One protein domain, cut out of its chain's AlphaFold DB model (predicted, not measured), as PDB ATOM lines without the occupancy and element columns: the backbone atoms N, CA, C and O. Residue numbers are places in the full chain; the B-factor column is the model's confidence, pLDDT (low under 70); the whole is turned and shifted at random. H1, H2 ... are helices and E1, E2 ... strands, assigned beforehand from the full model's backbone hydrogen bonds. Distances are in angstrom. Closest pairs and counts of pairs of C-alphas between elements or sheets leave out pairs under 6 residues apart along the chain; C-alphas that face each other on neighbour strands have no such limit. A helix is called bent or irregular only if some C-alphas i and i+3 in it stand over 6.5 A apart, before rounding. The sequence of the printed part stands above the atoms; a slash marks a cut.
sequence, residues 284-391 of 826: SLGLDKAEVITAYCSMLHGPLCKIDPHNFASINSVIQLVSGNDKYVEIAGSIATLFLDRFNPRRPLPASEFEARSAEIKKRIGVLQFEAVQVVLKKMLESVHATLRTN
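What this domain is: This is residues 284 to 391 of the 826 residues of the protein "ELFV_dehydrog domain-containing protein" of archaeon (UniProt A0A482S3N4). The long, kinked helix H1 crosses one side of a three-helix bundle, packing on H3 and H5, while H4 completes the bundle's triangle on the side away from H1. Short H2 packs beside H1 near the beginnings of H3 and H5, and strand E1 follows H5 at the other end. The 108 printed residues hold, in chain order, H1, H2, H3, H4, H5 and E1, which pairs with no named strand. The class is mostly helix, and the whole is compact, with a radius of gyration of the C-alphas of 13.3 A and spans of 41 by 29 by 26 A.

Where its parts are: H1, residues 286 to 307, starts at C-alpha (204.805, 190.214, 238.145) and is 30.1 A long; it has a kink of 53 degrees near residue 301 and is irregular, with C-alphas 299 and 302 7.3 A apart. H2 is residues 315 to 323, 12.1 A; H3 326 to 342, 24.0 A; H4 351 to 366, 22.3 A; H5 371 to 386, 22.0 A. E1, residues 387 to 390, 7.2 A, ends at C-alpha (201.440, 177.655, 224.308).

How they stand to each other: H1 touches H3 with residues 289 to 293 alone, about perpendicular at 76 degrees; the closest C-alphas, of Lys 289 and Ala 336, are 5.2 A apart. H3, H4 and H5 form an up and down bundle, each running against the one before. H3 and H4 are a helical hairpin at a shallow tilt of 14 degrees, closest at the C-alphas of Ile 331 and Ile 361, 6.9 A. H1 and H4 are apart. Every O i to N i+4 pair is within hydrogen-bond range in H2, H3, H4 and H5, and 15 of 18 in H1.

The domain as a whole: The farthest C-alphas, of His 310 and Arg 346, are 41.8 A apart. The printed part has no cut, no link is long, and no printed residue is under 70 in pLDDT.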
ATOM      1  N   SER A 284     202.867 194.793 240.459       90.50
ATOM      2  CA  SER A 284     201.640 194.017 240.717       90.50
ATOM      3  C   SER A 284     201.282 193.027 239.593       90.50
ATOM      4  O   SER A 284     200.537 192.060 239.804       90.50
ATOM      5  N   LEU A 285     201.815 193.230 238.384       94.56
ATOM      6  CA  LEU A 285     201.704 192.258 237.300       94.56
ATOM      7  C   LEU A 285     202.552 191.016 237.585       94.56
ATOM      8  O   LEU A 285     202.113 189.900 237.300       94.56
ATOM      9  N   GLY A 286     203.744 191.211 238.152       92.44
ATOM     10  CA  GLY A 286     204.805 190.214 238.145       92.44
ATOM     11  C   GLY A 286     205.302 189.900 236.728       92.44
ATOM     12  O   GLY A 286     204.790 190.406 235.727       92.44
ATOM     13  N   LEU A 287     206.313 189.034 236.636       94.94
ATOM     14  CA  LEU A 287     206.929 188.673 235.355       94.94
ATOM     15  C   LEU A 287     205.989 187.877 234.441       94.94
ATOM     16  O   LEU A 287     205.980 188.117 233.239       94.94
ATOM     17  N   ASP A 288     205.165 186.989 235.003       95.62
ATOM     18  CA  ASP A 288     204.288 186.103 234.229       95.62
ATOM     19  C   ASP A 288     203.253 186.894 233.405       95.62
ATOM     20  O   ASP A 288     203.144 186.710 232.192       95.62
ATOM     21  N   LYS A 289     202.522 187.829 234.034       98.12
ATOM     22  CA  LYS A 289     201.547 188.670 233.316       98.12
ATOM     23  C   LYS A 289     202.242 189.655 232.381       98.12
ATOM     24  O   LYS A 289     201.749 189.894 231.280       98.12
ATOM     25  N   ALA A 290     203.375 190.222 232.804       98.00
ATOM     26  CA  ALA A 290     204.141 191.142 231.972       98.00
ATOM     27  C   ALA A 290     204.607 190.473 230.672       98.00
ATOM     28  O   ALA A 290     204.507 191.090 229.616       98.00
ATOM     29  N   GLU A 291     205.046 189.213 230.722       98.31
ATOM     30  CA  GLU A 291     205.496 188.472 229.540       98.31
ATOM     31  C   GLU A 291     204.362 188.242 228.541       98.31
ATOM     32  O   GLU A 291     204.545 188.452 227.344       98.31
ATOM     33  N   VAL A 292     203.171 187.873 229.026       98.69
ATOM     34  CA  VAL A 292     201.983 187.710 228.174       98.69
ATOM     35  C   VAL A 292     201.613 189.036 227.506       98.69
ATOM     36  O   VAL A 292     201.352 189.077 226.303       98.69
ATOM     37  N   ILE A 293     201.635 190.140 228.262       98.69
ATOM     38  CA  ILE A 293     201.328 191.477 227.737       98.69
ATOM     39  C   ILE A 293     202.339 191.883 226.658       98.69
ATOM     40  O   ILE A 293     201.928 192.287 225.568       98.69
ATOM     41  N   THR A 294     203.647 191.760 226.916       98.56
ATOM     42  CA  THR A 294     204.674 192.160 225.940       98.56
ATOM     43  C   THR A 294     204.691 191.251 224.715       98.56
ATOM     44  O   THR A 294     204.877 191.751 223.602       98.56
ATOM     45  N   ALA A 295     204.438 189.950 224.884       98.69
ATOM     46  CA  ALA A 295     204.325 189.007 223.778       98.69
ATOM     47  C   ALA A 295     203.141 189.342 222.865       98.69
ATOM     48  O   ALA A 295     203.327 189.423 221.652       98.69
ATOM     49  N   TYR A 296     201.949 189.614 223.412       98.69
ATOM     50  CA  TYR A 296     200.805 190.006 222.585       98.69
ATOM     51  C   TYR A 296     200.989 191.365 221.918       98.69
ATOM     52  O   TYR A 296     200.695 191.484 220.730       98.69
ATOM     53  N   CYS A 297     201.529 192.367 222.619       98.44
ATOM     54  CA  CYS A 297     201.835 193.658 221.995       98.44
ATOM     55  C   CYS A 297     202.831 193.499 220.833       98.44
ATOM     56  O   CYS A 297     202.666 194.124 219.788       98.44
ATOM     57  N   SER A 298     203.835 192.630 220.992       98.31
ATOM     58  CA  SER A 298     204.828 192.338 219.953       98.31
ATOM     59  C   SER A 298     204.226 191.585 218.766       98.31
ATOM     60  O   SER A 298     204.454 191.969 217.622       98.31
ATOM     61  N   MET A 299     203.426 190.547 219.027       98.56
ATOM     62  CA  MET A 299     202.753 189.756 217.993       98.56
ATOM     63  C   MET A 299     201.800 190.617 217.160       98.56
ATOM     64  O   MET A 299     201.758 190.510 215.937       98.56
ATOM     65  N   LEU A 300     201.038 191.487 217.827       97.88
ATOM     66  CA  LEU A 300     199.992 192.296 217.212       97.88
ATOM     67  C   LEU A 300     200.509 193.585 216.570       97.88
ATOM     68  O   LEU A 300     199.733 194.241 215.882       97.88
ATOM     69  N   HIS A 301     201.782 193.951 216.745       97.69
ATOM     70  CA  HIS A 301     202.314 195.216 216.232       97.69
ATOM     71  C   HIS A 301     202.072 195.395 214.727       97.69
ATOM     72  O   HIS A 301     201.561 196.432 214.318       97.69
ATOM     73  N   GLY A 302     202.350 194.378 213.905       94.62
ATOM     74  CA  GLY A 302     202.108 194.460 212.462       94.62
ATOM     75  C   GLY A 302     200.630 194.648 212.090       94.62
ATOM     76  O   GLY A 302     200.303 195.606 211.387       94.62
ATOM     77  N   PRO A 303     199.710 193.783 212.563       95.12
ATOM     78  CA  PRO A 303     198.273 193.985 212.380       95.12
ATOM     79  C   PRO A 303     197.762 195.347 212.875       95.12
ATOM     80  O   PRO A 303     197.003 195.999 212.163       95.12
ATOM     81  N   LEU A 304     198.201 195.798 214.053       96.38
ATOM     82  CA  LEU A 304     197.799 197.078 214.640       96.38
ATOM     83  C   LEU A 304     198.315 198.264 213.819       96.38
ATOM     84  O   LEU A 304     197.532 199.144 213.479       96.38
ATOM     85  N   CYS A 305     199.587 198.257 213.411       94.25
ATOM     86  CA  CYS A 305     200.192 199.324 212.609       94.25
ATOM     87  C   CYS A 305     199.446 199.582 211.289       94.25
ATOM     88  O   CYS A 305     199.468 200.700 210.789       94.25
ATOM     89  N   LYS A 306     198.757 198.584 210.723       91.75
ATOM     90  CA  LYS A 306     197.917 198.765 209.523       91.75
ATOM     91  C   LYS A 306     196.585 199.453 209.804       91.75
ATOM     92  O   LYS A 306     196.007 200.022 208.885       91.75
ATOM     93  N   ILE A 307     196.084 199.343 211.033       93.06
ATOM     94  CA  ILE A 307     194.844 199.987 211.475       93.06
ATOM     95  C   ILE A 307     195.124 201.462 211.767       93.06
ATOM     96  O   ILE A 307     194.418 202.329 211.267       93.06
ATOM     97  N   ASP A 308     196.171 201.737 212.545       93.62
ATOM     98  CA  ASP A 308     196.565 203.096 212.916       93.62
ATOM     99  C   ASP A 308     198.098 203.203 213.054       93.62
ATOM    100  O   ASP A 308     198.660 202.941 214.123       93.62
ATOM    101  N   PRO A 309     198.805 203.594 211.977       92.00
ATOM    102  CA  PRO A 309     200.259 203.732 211.993       92.00
ATOM    103  C   PRO A 309     200.773 204.793 212.976       92.00
ATOM    104  O   PRO A 309     201.942 204.752 213.351       92.00
ATOM    105  N   HIS A 310     199.939 205.761 213.371       92.25
ATOM    106  CA  HIS A 310     200.359 206.854 214.243       92.25
ATOM    107  C   HIS A 310     200.424 206.394 215.701       92.25
ATOM    108  O   HIS A 310     201.449 206.559 216.362       92.25
ATOM    109  N   ASN A 311     199.358 205.753 216.189       93.50
ATOM    110  CA  ASN A 311     199.324 205.227 217.555       93.50
ATOM    111  C   ASN A 311     200.195 203.965 217.722       93.50
ATOM    112  O   ASN A 311     200.754 203.716 218.796       93.50
ATOM    113  N   PHE A 312     200.369 203.181 216.655       96.06
ATOM    114  CA  PHE A 312     201.078 201.896 216.680       96.06
ATOM    115  C   PHE A 312     202.378 201.912 215.868       96.06
ATOM    116  O   PHE A 312     202.713 200.929 215.216       96.06
ATOM    117  N   ALA A 313     203.115 203.025 215.921       93.38
ATOM    118  CA  ALA A 313     204.359 203.217 215.174       93.38
ATOM    119  C   ALA A 313     205.497 202.254 215.570       93.38
ATOM    120  O   ALA A 313     206.426 202.041 214.792       93.38
ATOM    121  N   SER A 314     205.482 201.713 216.794       95.88
ATOM    122  CA  SER A 314     206.462 200.721 217.251       95.88
ATOM    123  C   SER A 314     205.874 199.793 218.315       95.88
ATOM    124  O   SER A 314     204.928 200.151 219.014       95.88
ATOM    125  N   ILE A 315     206.507 198.637 218.548       96.31
ATOM    126  CA  ILE A 315     206.169 197.756 219.685       96.31
ATOM    127  C   ILE A 315     206.175 198.540 221.009       96.31
ATOM    128  O   ILE A 315     205.286 198.372 221.843       96.31
ATOM    129  N   ASN A 316     207.147 199.440 221.188       94.69
ATOM    130  CA  ASN A 316     207.243 200.263 222.389       94.69
ATOM    131  C   ASN A 316     206.062 201.227 222.524       94.69
ATOM    132  O   ASN A 316     205.585 201.403 223.639       94.69
ATOM    133  N   SER A 317     205.562 201.825 221.437       95.56
ATOM    134  CA  SER A 317     204.384 202.698 221.521       95.56
ATOM    135  C   SER A 317     203.136 201.904 221.899       95.56
ATOM    136  O   SER A 317     202.385 202.354 222.759       95.56
ATOM    137  N   VAL A 318     202.963 200.689 221.362       97.75
ATOM    138  CA  VAL A 318     201.860 199.784 221.737       97.75
ATOM    139  C   VAL A 318     201.928 199.427 223.226       97.75
ATOM    140  O   VAL A 318     200.935 199.558 223.940       97.75
ATOM    141  N   ILE A 319     203.104 199.027 223.722       97.25
ATOM    142  CA  ILE A 319     203.290 198.684 225.139       97.25
ATOM    143  C   ILE A 319     203.038 199.904 226.025       97.25
ATOM    144  O   ILE A 319     202.302 199.791 226.998       97.25
ATOM    145  N   GLN A 320     203.596 201.069 225.685       96.44
ATOM    146  CA  GLN A 320     203.402 202.306 226.452       96.44
ATOM    147  C   GLN A 320     201.946 202.762 226.447       96.44
ATOM    148  O   GLN A 320     201.469 203.272 227.455       96.44
ATOM    149  N   LEU A 321     201.219 202.537 225.354       96.56
ATOM    150  CA  LEU A 321     199.800 202.839 225.284       96.56
ATOM    151  C   LEU A 321     198.994 201.990 226.277       96.56
ATOM    152  O   LEU A 321     198.102 202.502 226.948       96.56
ATOM    153  N   VAL A 322     199.333 200.705 226.402       96.44
ATOM    154  CA  VAL A 322     198.694 199.784 227.352       96.44
ATOM    155  C   VAL A 322     199.161 200.031 228.791       96.44
ATOM    156  O   VAL A 322     198.355 199.952 229.714       96.44
ATOM    157  N   SER A 323     200.444 200.335 229.004       95.81
ATOM    158  CA  SER A 323     201.053 200.451 230.335       95.81
ATOM    159  C   SER A 323     201.089 201.871 230.902       95.81
ATOM    160  O   SER A 323     201.498 202.052 232.044       95.81
ATOM    161  N   GLY A 324     200.748 202.890 230.114       93.81
ATOM    162  CA  GLY A 324     200.869 204.301 230.499       93.81
ATOM    163  C   GLY A 324     199.761 204.800 231.429       93.81
ATOM    164  O   GLY A 324     199.836 205.925 231.911       93.81
ATOM    165  N   ASN A 325     198.731 203.988 231.674       95.44
ATOM    166  CA  ASN A 325     197.615 204.315 232.553       95.44
ATOM    167  C   ASN A 325     197.209 203.090 233.383       95.44
ATOM    168  O   ASN A 325     197.021 202.002 232.829       95.44
ATOM    169  N   ASP A 326     196.999 203.288 234.684       94.56
ATOM    170  CA  ASP A 326     196.702 202.210 235.636       94.56
ATOM    171  C   ASP A 326     195.440 201.416 235.270       94.56
ATOM    172  O   ASP A 326     195.408 200.192 235.374       94.56
ATOM    173  N   LYS A 327     194.411 202.081 234.734       95.88
ATOM    174  CA  LYS A 327     193.182 201.402 234.303       95.88
ATOM    175  C   LYS A 327     193.426 200.500 233.091       95.88
ATOM    176  O   LYS A 327     192.817 199.438 232.973       95.88
ATOM    177  N   TYR A 328     194.285 200.923 232.164       97.31
ATOM    178  CA  TYR A 328     194.570 200.162 230.943       97.31
ATOM    179  C   TYR A 328     195.419 198.936 231.263       97.31
ATOM    180  O   TYR A 328     195.102 197.832 230.813       97.31
ATOM    181  N   VAL A 329     196.440 199.107 232.108       97.56
ATOM    182  CA  VAL A 329     197.307 198.005 232.525       97.56
ATOM    183  C   VAL A 329     196.573 197.010 233.426       97.56
ATOM    184  O   VAL A 329     196.832 195.815 233.336       97.56
ATOM    185  N   GLU A 330     195.601 197.446 234.234       97.75
ATOM    186  CA  GLU A 330     194.743 196.552 235.026       97.75
ATOM    187  C   GLU A 330     193.881 195.647 234.126       97.75
ATOM    188  O   GLU A 330     193.740 194.442 234.372       97.75
ATOM    189  N   ILE A 331     193.332 196.199 233.038       98.50
ATOM    190  CA  ILE A 331     192.586 195.419 232.042       98.50
ATOM    191  C   ILE A 331     193.532 194.470 231.296       98.50
ATOM    192  O   ILE A 331     193.215 193.288 231.160       98.50
ATOM    193  N   ALA A 332     194.709 194.937 230.875       98.69
ATOM    194  CA  ALA A 332     195.727 194.087 230.254       98.69
ATOM    195  C   ALA A 332     196.184 192.956 231.188       98.69
ATOM    196  O   ALA A 332     196.320 191.812 230.762       98.69
ATOM    197  N   GLY A 333     196.336 193.250 232.481       98.69
ATOM    198  CA  GLY A 333     196.604 192.272 233.528       98.69
ATOM    199  C   GLY A 333     195.473 191.257 233.671       98.69
ATOM    200  O   GLY A 333     195.745 190.073 233.828       98.69
ATOM    201  N   SER A 334     194.213 191.680 233.537       98.75
ATOM    202  CA  SER A 334     193.052 190.774 233.542       98.75
ATOM    203  C   SER A 334     193.041 189.839 232.324       98.75
ATOM    204  O   SER A 334     192.736 188.656 232.468       98.75
ATOM    205  N   ILE A 335     193.420 190.343 231.141       98.88
ATOM    206  CA  ILE A 335     193.596 189.539 229.918       98.88
ATOM    207  C   ILE A 335     194.733 188.527 230.104       98.88
ATOM    208  O   ILE A 335     194.571 187.351 229.785       98.88
ATOM    209  N   ALA A 336     195.865 188.959 230.665       98.81
ATOM    210  CA  ALA A 336     196.990 188.079 230.950       98.81
ATOM    211  C   ALA A 336     196.619 186.986 231.963       98.81
ATOM    212  O   ALA A 336     196.929 185.821 231.739       98.81
ATOM    213  N   THR A 337     195.889 187.319 233.031       98.69
ATOM    214  CA  THR A 337     195.369 186.322 233.978       98.69
ATOM    215  C   THR A 337     194.432 185.331 233.283       98.69
ATOM    216  O   THR A 337     194.547 184.132 233.508       98.69
ATOM    217  N   LEU A 338     193.545 185.795 232.395       98.75
ATOM    218  CA  LEU A 338     192.668 184.909 231.624       98.75
ATOM    219  C   LEU A 338     193.465 183.924 230.752       98.75
ATOM    220  O   LEU A 338     193.105 182.751 230.680       98.75
ATOM    221  N   PHE A 339     194.554 184.376 230.125       98.75
ATOM    222  CA  PHE A 339     195.478 183.507 229.393       98.75
ATOM    223  C   PHE A 339     196.132 182.466 230.309       98.75
ATOM    224  O   PHE A 339     196.086 181.274 230.010       98.75
ATOM    225  N   LEU A 340     196.710 182.902 231.431       98.31
ATOM    226  CA  LEU A 340     197.390 182.012 232.375       98.31
ATOM    227  C   LEU A 340     196.443 180.927 232.896       98.31
ATOM    228  O   LEU A 340     196.801 179.753 232.885       98.31
ATOM    229  N   ASP A 341     195.223 181.300 233.280       98.06
ATOM    230  CA  ASP A 341     194.223 180.356 233.780       98.06
ATOM    231  C   ASP A 341     193.743 179.400 232.680       98.06
ATOM    232  O   ASP A 341     193.598 178.198 232.914       98.06
ATOM    233  N   ARG A 342     193.534 179.901 231.453       97.38
ATOM    234  CA  ARG A 342     193.101 179.080 230.310       97.38
ATOM    235  C   ARG A 342     194.096 177.972 229.981       97.38
ATOM    236  O   ARG A 342     193.675 176.862 229.668       97.38
ATOM    237  N   PHE A 343     195.391 178.271 230.044       97.56
ATOM    238  CA  PHE A 343     196.448 177.346 229.633       97.56
ATOM    239  C   PHE A 343     197.137 176.621 230.792       97.56
ATOM    240  O   PHE A 343     198.120 175.924 230.555       97.56
ATOM    241  N   ASN A 344     196.646 176.752 232.028       96.25
ATOM    242  CA  ASN A 344     197.236 176.086 233.185       96.25
ATOM    243  C   ASN A 344     196.998 174.563 233.124       96.25
ATOM    244  O   ASN A 344     195.867 174.129 233.343       96.25
ATOM    245  N   PRO A 345     198.028 173.721 232.919       94.12
ATOM    246  CA  PRO A 345     197.841 172.276 232.766       94.12
ATOM    247  C   PRO A 345     197.389 171.584 234.058       94.12
ATOM    248  O   PRO A 345     196.796 170.512 234.006       94.12
ATOM    249  N   ARG A 346     197.634 172.188 235.231       93.38
ATOM    250  CA  ARG A 346     197.199 171.634 236.525       93.38
ATOM    251  C   ARG A 346     195.723 171.900 236.802       93.38
ATOM    252  O   ARG A 346     195.088 171.134 237.520       93.38
ATOM    253  N   ARG A 347     195.195 173.009 236.281       93.12
ATOM    254  CA  ARG A 347     193.803 173.429 236.466       93.12
ATOM    255  C   ARG A 347     193.342 174.261 235.262       93.12
ATOM    256  O   ARG A 347     193.271 175.483 235.386       93.12
ATOM    257  N   PRO A 348     193.051 173.625 234.113       91.31
ATOM    258  CA  PRO A 348     192.608 174.350 232.928       91.31
ATOM    259  C   PRO A 348     191.266 175.041 233.181       91.31
ATOM    260  O   PRO A 348     190.357 174.444 233.765       91.31
ATOM    261  N   LEU A 349     191.129 176.294 232.740       95.62
ATOM    262  CA  LEU A 349     189.891 177.058 232.903       95.62
ATOM    263  C   LEU A 349     188.740 176.438 232.079       95.62
ATOM    264  O   LEU A 349     188.893 176.262 230.866       95.62
ATOM    265  N   PRO A 350     187.571 176.147 232.683       95.56
ATOM    266  CA  PRO A 350     186.409 175.657 231.946       95.56
ATOM    267  C   PRO A 350     185.925 176.656 230.888       95.56
ATOM    268  O   PRO A 350     185.936 177.866 231.112       95.56
ATOM    269  N   ALA A 351     185.420 176.155 229.756       95.00
ATOM    270  CA  ALA A 351     184.994 176.996 228.632       95.00
ATOM    271  C   ALA A 351     183.912 178.026 229.013       95.00
ATOM    272  O   ALA A 351     183.989 179.177 228.597       95.00
ATOM    273  N   SER A 352     182.933 177.650 229.843       96.94
ATOM    274  CA  SER A 352     181.874 178.564 230.297       96.94
ATOM    275  C   SER A 352     182.409 179.716 231.152       96.94
ATOM    276  O   SER A 352     181.991 180.860 230.979       96.94
ATOM    277  N   GLU A 353     183.354 179.431 232.051       97.69
ATOM    278  CA  GLU A 353     184.000 180.443 232.890       97.69
ATOM    279  C   GLU A 353     184.917 181.348 232.059       97.69
ATOM    280  O   GLU A 353     184.921 182.568 232.236       97.69
ATOM    281  N   PHE A 354     185.645 180.761 231.107       98.00
ATOM    282  CA  PHE A 354     186.456 181.503 230.153       98.00
ATOM    283  C   PHE A 354     185.614 182.520 229.360       98.00
ATOM    284  O   PHE A 354     185.976 183.698 229.304       98.00
ATOM    285  N   GLU A 355     184.466 182.106 228.812       98.25
ATOM    286  CA  GLU A 355     183.570 183.007 228.076       98.25
ATOM    287  C   GLU A 355     182.970 184.099 228.973       98.25
ATOM    288  O   GLU A 355     182.923 185.266 228.576       98.25
ATOM    289  N   ALA A 356     182.574 183.761 230.205       98.38
ATOM    290  CA  ALA A 356     182.038 184.733 231.158       98.38
ATOM    291  C   ALA A 356     183.063 185.831 231.502       98.38
ATOM    292  O   ALA A 356     182.760 187.024 231.403       98.38
ATOM    293  N   ARG A 357     184.302 185.443 231.831       98.50
ATOM    294  CA  ARG A 357     185.395 186.384 232.138       98.50
ATOM    295  C   ARG A 357     185.814 187.197 230.914       98.50
ATOM    296  O   ARG A 357     186.073 188.394 231.024       98.50
ATOM    297  N   SER A 358     185.838 186.576 229.736       98.50
ATOM    298  CA  SER A 358     186.073 187.258 228.459       98.50
ATOM    299  C   SER A 358     185.020 188.346 228.199       98.50
ATOM    300  O   SER A 358     185.369 189.486 227.880       98.50
ATOM    301  N   ALA A 359     183.733 188.042 228.399       98.50
ATOM    302  CA  ALA A 359     182.643 189.001 228.226       98.50
ATOM    303  C   ALA A 359     182.736 190.183 229.207       98.50
ATOM    304  O   ALA A 359     182.516 191.335 228.816       98.50
ATOM    305  N   GLU A 360     183.117 189.926 230.459       98.44
ATOM    306  CA  GLU A 360     183.341 190.970 231.463       98.44
ATOM    307  C   GLU A 360     184.489 191.911 231.067       98.44
ATOM    308  O   GLU A 360     184.330 193.136 231.074       98.44
ATOM    309  N   ILE A 361     185.630 191.352 230.653       98.62
ATOM    310  CA  ILE A 361     186.774 192.133 230.165       98.62
ATOM    311  C   ILE A 361     186.361 192.961 228.942       98.62
ATOM    312  O   ILE A 361     186.641 194.159 228.889       98.62
ATOM    313  N   LYS A 362     185.626 192.374 227.991       98.50
ATOM    314  CA  LYS A 362     185.122 193.080 226.804       98.50
ATOM    315  C   LYS A 362     184.234 194.273 227.175       98.50
ATOM    316  O   LYS A 362     184.376 195.341 226.577       98.50
ATOM    317  N   LYS A 363     183.373 194.134 228.190       98.12
ATOM    318  CA  LYS A 363     182.556 195.238 228.724       98.12
ATOM    319  C   LYS A 363     183.423 196.346 229.332       98.12
ATOM    320  O   LYS A 363     183.177 197.518 229.056       98.12
ATOM    321  N   ARG A 364     184.458 195.993 230.107       98.19
ATOM    322  CA  ARG A 364     185.419 196.958 230.685       98.19
ATOM    323  C   ARG A 364     186.201 197.711 229.608       98.19
ATOM    324  O   ARG A 364     186.441 198.905 229.767       98.19
ATOM    325  N   ILE A 365     186.552 197.053 228.501       98.19
ATOM    326  CA  ILE A 365     187.205 197.711 227.362       98.19
ATOM    327  C   ILE A 365     186.244 198.684 226.661       98.19
ATOM    328  O   ILE A 365     186.640 199.793 226.314       98.19
ATOM    329  N   GLY A 366     184.974 198.306 226.478       96.38
ATOM    330  CA  GLY A 366     183.984 199.121 225.762       96.38
ATOM    331  C   GLY A 366     183.657 200.476 226.403       96.38
ATOM    332  O   GLY A 366     183.122 201.344 225.724       96.38
ATOM    333  N   VAL A 367     183.991 200.680 227.683       96.44
ATOM    334  CA  VAL A 367     183.780 201.955 228.398       96.44
ATOM    335  C   VAL A 367     185.015 202.868 228.414       96.44
ATOM    336  O   VAL A 367     184.998 203.918 229.063       96.44
ATOM    337  N   LEU A 368     186.119 202.471 227.773       96.44
ATOM    338  CA  LEU A 368     187.323 203.302 227.683       96.44
ATOM    339  C   LEU A 368     187.129 204.423 226.659       96.44
ATOM    340  O   LEU A 368     186.548 204.210 225.605       96.44
ATOM    341  N   GLN A 369     187.650 205.612 226.948       93.44
ATOM    342  CA  GLN A 369     187.449 206.783 226.085       93.44
ATOM    343  C   GLN A 369     188.369 206.790 224.856       93.44
ATOM    344  O   GLN A 369     187.997 207.329 223.820       93.44
ATOM    345  N   PHE A 370     189.564 206.195 224.953       94.88
ATOM    346  CA  PHE A 370     190.543 206.235 223.868       94.88
ATOM    347  C   PHE A 370     190.432 205.010 222.955       94.88
ATOM    348  O   PHE A 370     190.656 203.875 223.384       94.88
ATOM    349  N   GLU A 371     190.095 205.246 221.688       95.38
ATOM    350  CA  GLU A 371     189.813 204.198 220.704       95.38
ATOM    351  C   GLU A 371     191.020 203.289 220.447       95.38
ATOM    352  O   GLU A 371     190.878 202.068 220.487       95.38
ATOM    353  N   ALA A 372     192.221 203.853 220.282       96.31
ATOM    354  CA  ALA A 372     193.421 203.056 220.033       96.31
ATOM    355  C   ALA A 372     193.689 202.042 221.163       96.31
ATOM    356  O   ALA A 372     194.028 200.890 220.898       96.31
ATOM    357  N   VAL A 373     193.447 202.416 222.427       97.25
ATOM    358  CA  VAL A 373     193.550 201.484 223.570       97.25
ATOM    359  C   VAL A 373     192.490 200.393 223.482       97.25
ATOM    360  O   VAL A 373     192.798 199.224 223.726       97.25
ATOM    361  N   GLN A 374     191.251 200.741 223.117       97.69
ATOM    362  CA  GLN A 374     190.209 199.735 222.929       97.69
ATOM    363  C   GLN A 374     190.599 198.715 221.861       97.69
ATOM    364  O   GLN A 374     190.382 197.524 222.068       97.69
ATOM    365  N   VAL A 375     191.158 199.170 220.737       97.12
ATOM    366  CA  VAL A 375     191.596 198.303 219.637       97.12
ATOM    367  C   VAL A 375     192.666 197.325 220.120       97.12
ATOM    368  O   VAL A 375     192.505 196.118 219.936       97.12
ATOM    369  N   VAL A 376     193.709 197.814 220.802       97.88
ATOM    370  CA  VAL A 376     194.787 196.951 221.318       97.88
ATOM    371  C   VAL A 376     194.253 195.940 222.324       97.88
ATOM    372  O   VAL A 376     194.475 194.744 222.156       97.88
ATOM    373  N   LEU A 377     193.500 196.380 223.337       98.62
ATOM    374  CA  LEU A 377     192.993 195.480 224.378       98.62
ATOM    375  C   LEU A 377     191.977 194.464 223.828       98.62
ATOM    376  O   LEU A 377     191.987 193.309 224.254       98.62
ATOM    377  N   LYS A 378     191.134 194.847 222.854       98.19
ATOM    378  CA  LYS A 378     190.236 193.907 222.155       98.19
ATOM    379  C   LYS A 378     191.040 192.862 221.385       98.19
ATOM    380  O   LYS A 378     190.792 191.676 221.569       98.19
ATOM    381  N   LYS A 379     192.049 193.271 220.605       97.69
ATOM    382  CA  LYS A 379     192.909 192.335 219.860       97.69
ATOM    383  C   LYS A 379     193.745 191.440 220.777       97.69
ATOM    384  O   LYS A 379     193.936 190.267 220.460       97.69
ATOM    385  N   MET A 380     194.193 191.935 221.931       98.69
ATOM    386  CA  MET A 380     194.834 191.108 222.961       98.69
ATOM    387  C   MET A 380     193.868 190.050 223.507       98.69
ATOM    388  O   MET A 380     194.232 188.881 223.579       98.69
ATOM    389  N   LEU A 381     192.627 190.429 223.837       98.81
ATOM    390  CA  LEU A 381     191.606 189.478 224.290       98.81
ATOM    391  C   LEU A 381     191.289 188.437 223.203       98.81
ATOM    392  O   LEU A 381     191.288 187.243 223.487       98.81
ATOM    393  N   GLU A 382     191.097 188.863 221.953       98.38
ATOM    394  CA  GLU A 382     190.915 187.971 220.794       98.38
ATOM    395  C   GLU A 382     192.114 187.034 220.588       98.38
ATOM    396  O   GLU A 382     191.938 185.882 220.201       98.38
ATOM    397  N   SER A 383     193.331 187.480 220.904       98.50
ATOM    398  CA  SER A 383     194.532 186.641 220.827       98.50
ATOM    399  C   SER A 383     194.535 185.517 221.864       98.50
ATOM    400  O   SER A 383     195.043 184.434 221.573       98.50
ATOM    401  N   VAL A 384     193.916 185.714 223.036       98.62
ATOM    402  CA  VAL A 384     193.709 184.628 224.014       98.62
ATOM    403  C   VAL A 384     192.786 183.555 223.437       98.62
ATOM    404  O   VAL A 384     193.091 182.371 223.545       98.62
ATOM    405  N   HIS A 385     191.698 183.959 222.771       98.19
ATOM    406  CA  HIS A 385     190.797 183.038 222.059       98.19
ATOM    407  C   HIS A 385     191.494 182.317 220.907       98.19
ATOM    408  O   HIS A 385     191.285 181.124 220.700       98.19
ATOM    409  N   ALA A 386     192.320 183.044 220.154       98.19
ATOM    410  CA  ALA A 386     193.020 182.525 218.991       98.19
ATOM    411  C   ALA A 386     194.217 181.635 219.349       98.19
ATOM    412  O   ALA A 386     194.713 180.926 218.476       98.19
ATOM    413  N   THR A 387     194.710 181.656 220.588       98.56
ATOM    414  CA  THR A 387     195.813 180.779 220.998       98.56
ATOM    415  C   THR A 387     195.305 179.340 221.105       98.56
ATOM    416  O   THR A 387     194.329 179.059 221.793       98.56
ATOM    417  N   LEU A 388     195.966 178.418 220.407       97.81
ATOM    418  CA  LEU A 388     195.598 176.999 220.353       97.81
ATOM    419  C   LEU A 388     196.539 176.129 221.193       97.81
ATOM    420  O   LEU A 388     196.091 175.171 221.815       97.81
ATOM    421  N   ARG A 389     197.828 176.487 221.240       97.31
ATOM    422  CA  ARG A 389     198.839 175.910 222.141       97.31
ATOM    423  C   ARG A 389     199.783 176.997 222.622       97.31
ATOM    424  O   ARG A 389     200.071 177.936 221.878       97.31
ATOM    425  N   THR A 390     200.334 176.830 223.817       98.25
ATOM    426  CA  THR A 390     201.440 177.655 224.308       98.25
ATOM    427  C   THR A 390     202.386 176.841 225.176       98.25
ATOM    428  O   THR A 390     201.950 175.981 225.937       98.25
ATOM    429  N   ASN A 391     203.680 177.144 225.095       97.44
ATOM    430  CA  ASN A 391     204.691 176.538 225.953       97.44
ATOM    431  C   ASN A 391     204.830 177.270 227.298       97.44
ATOM    432  O   ASN A 391     205.771 176.979 228.022       97.44
TER     433      ASN A 391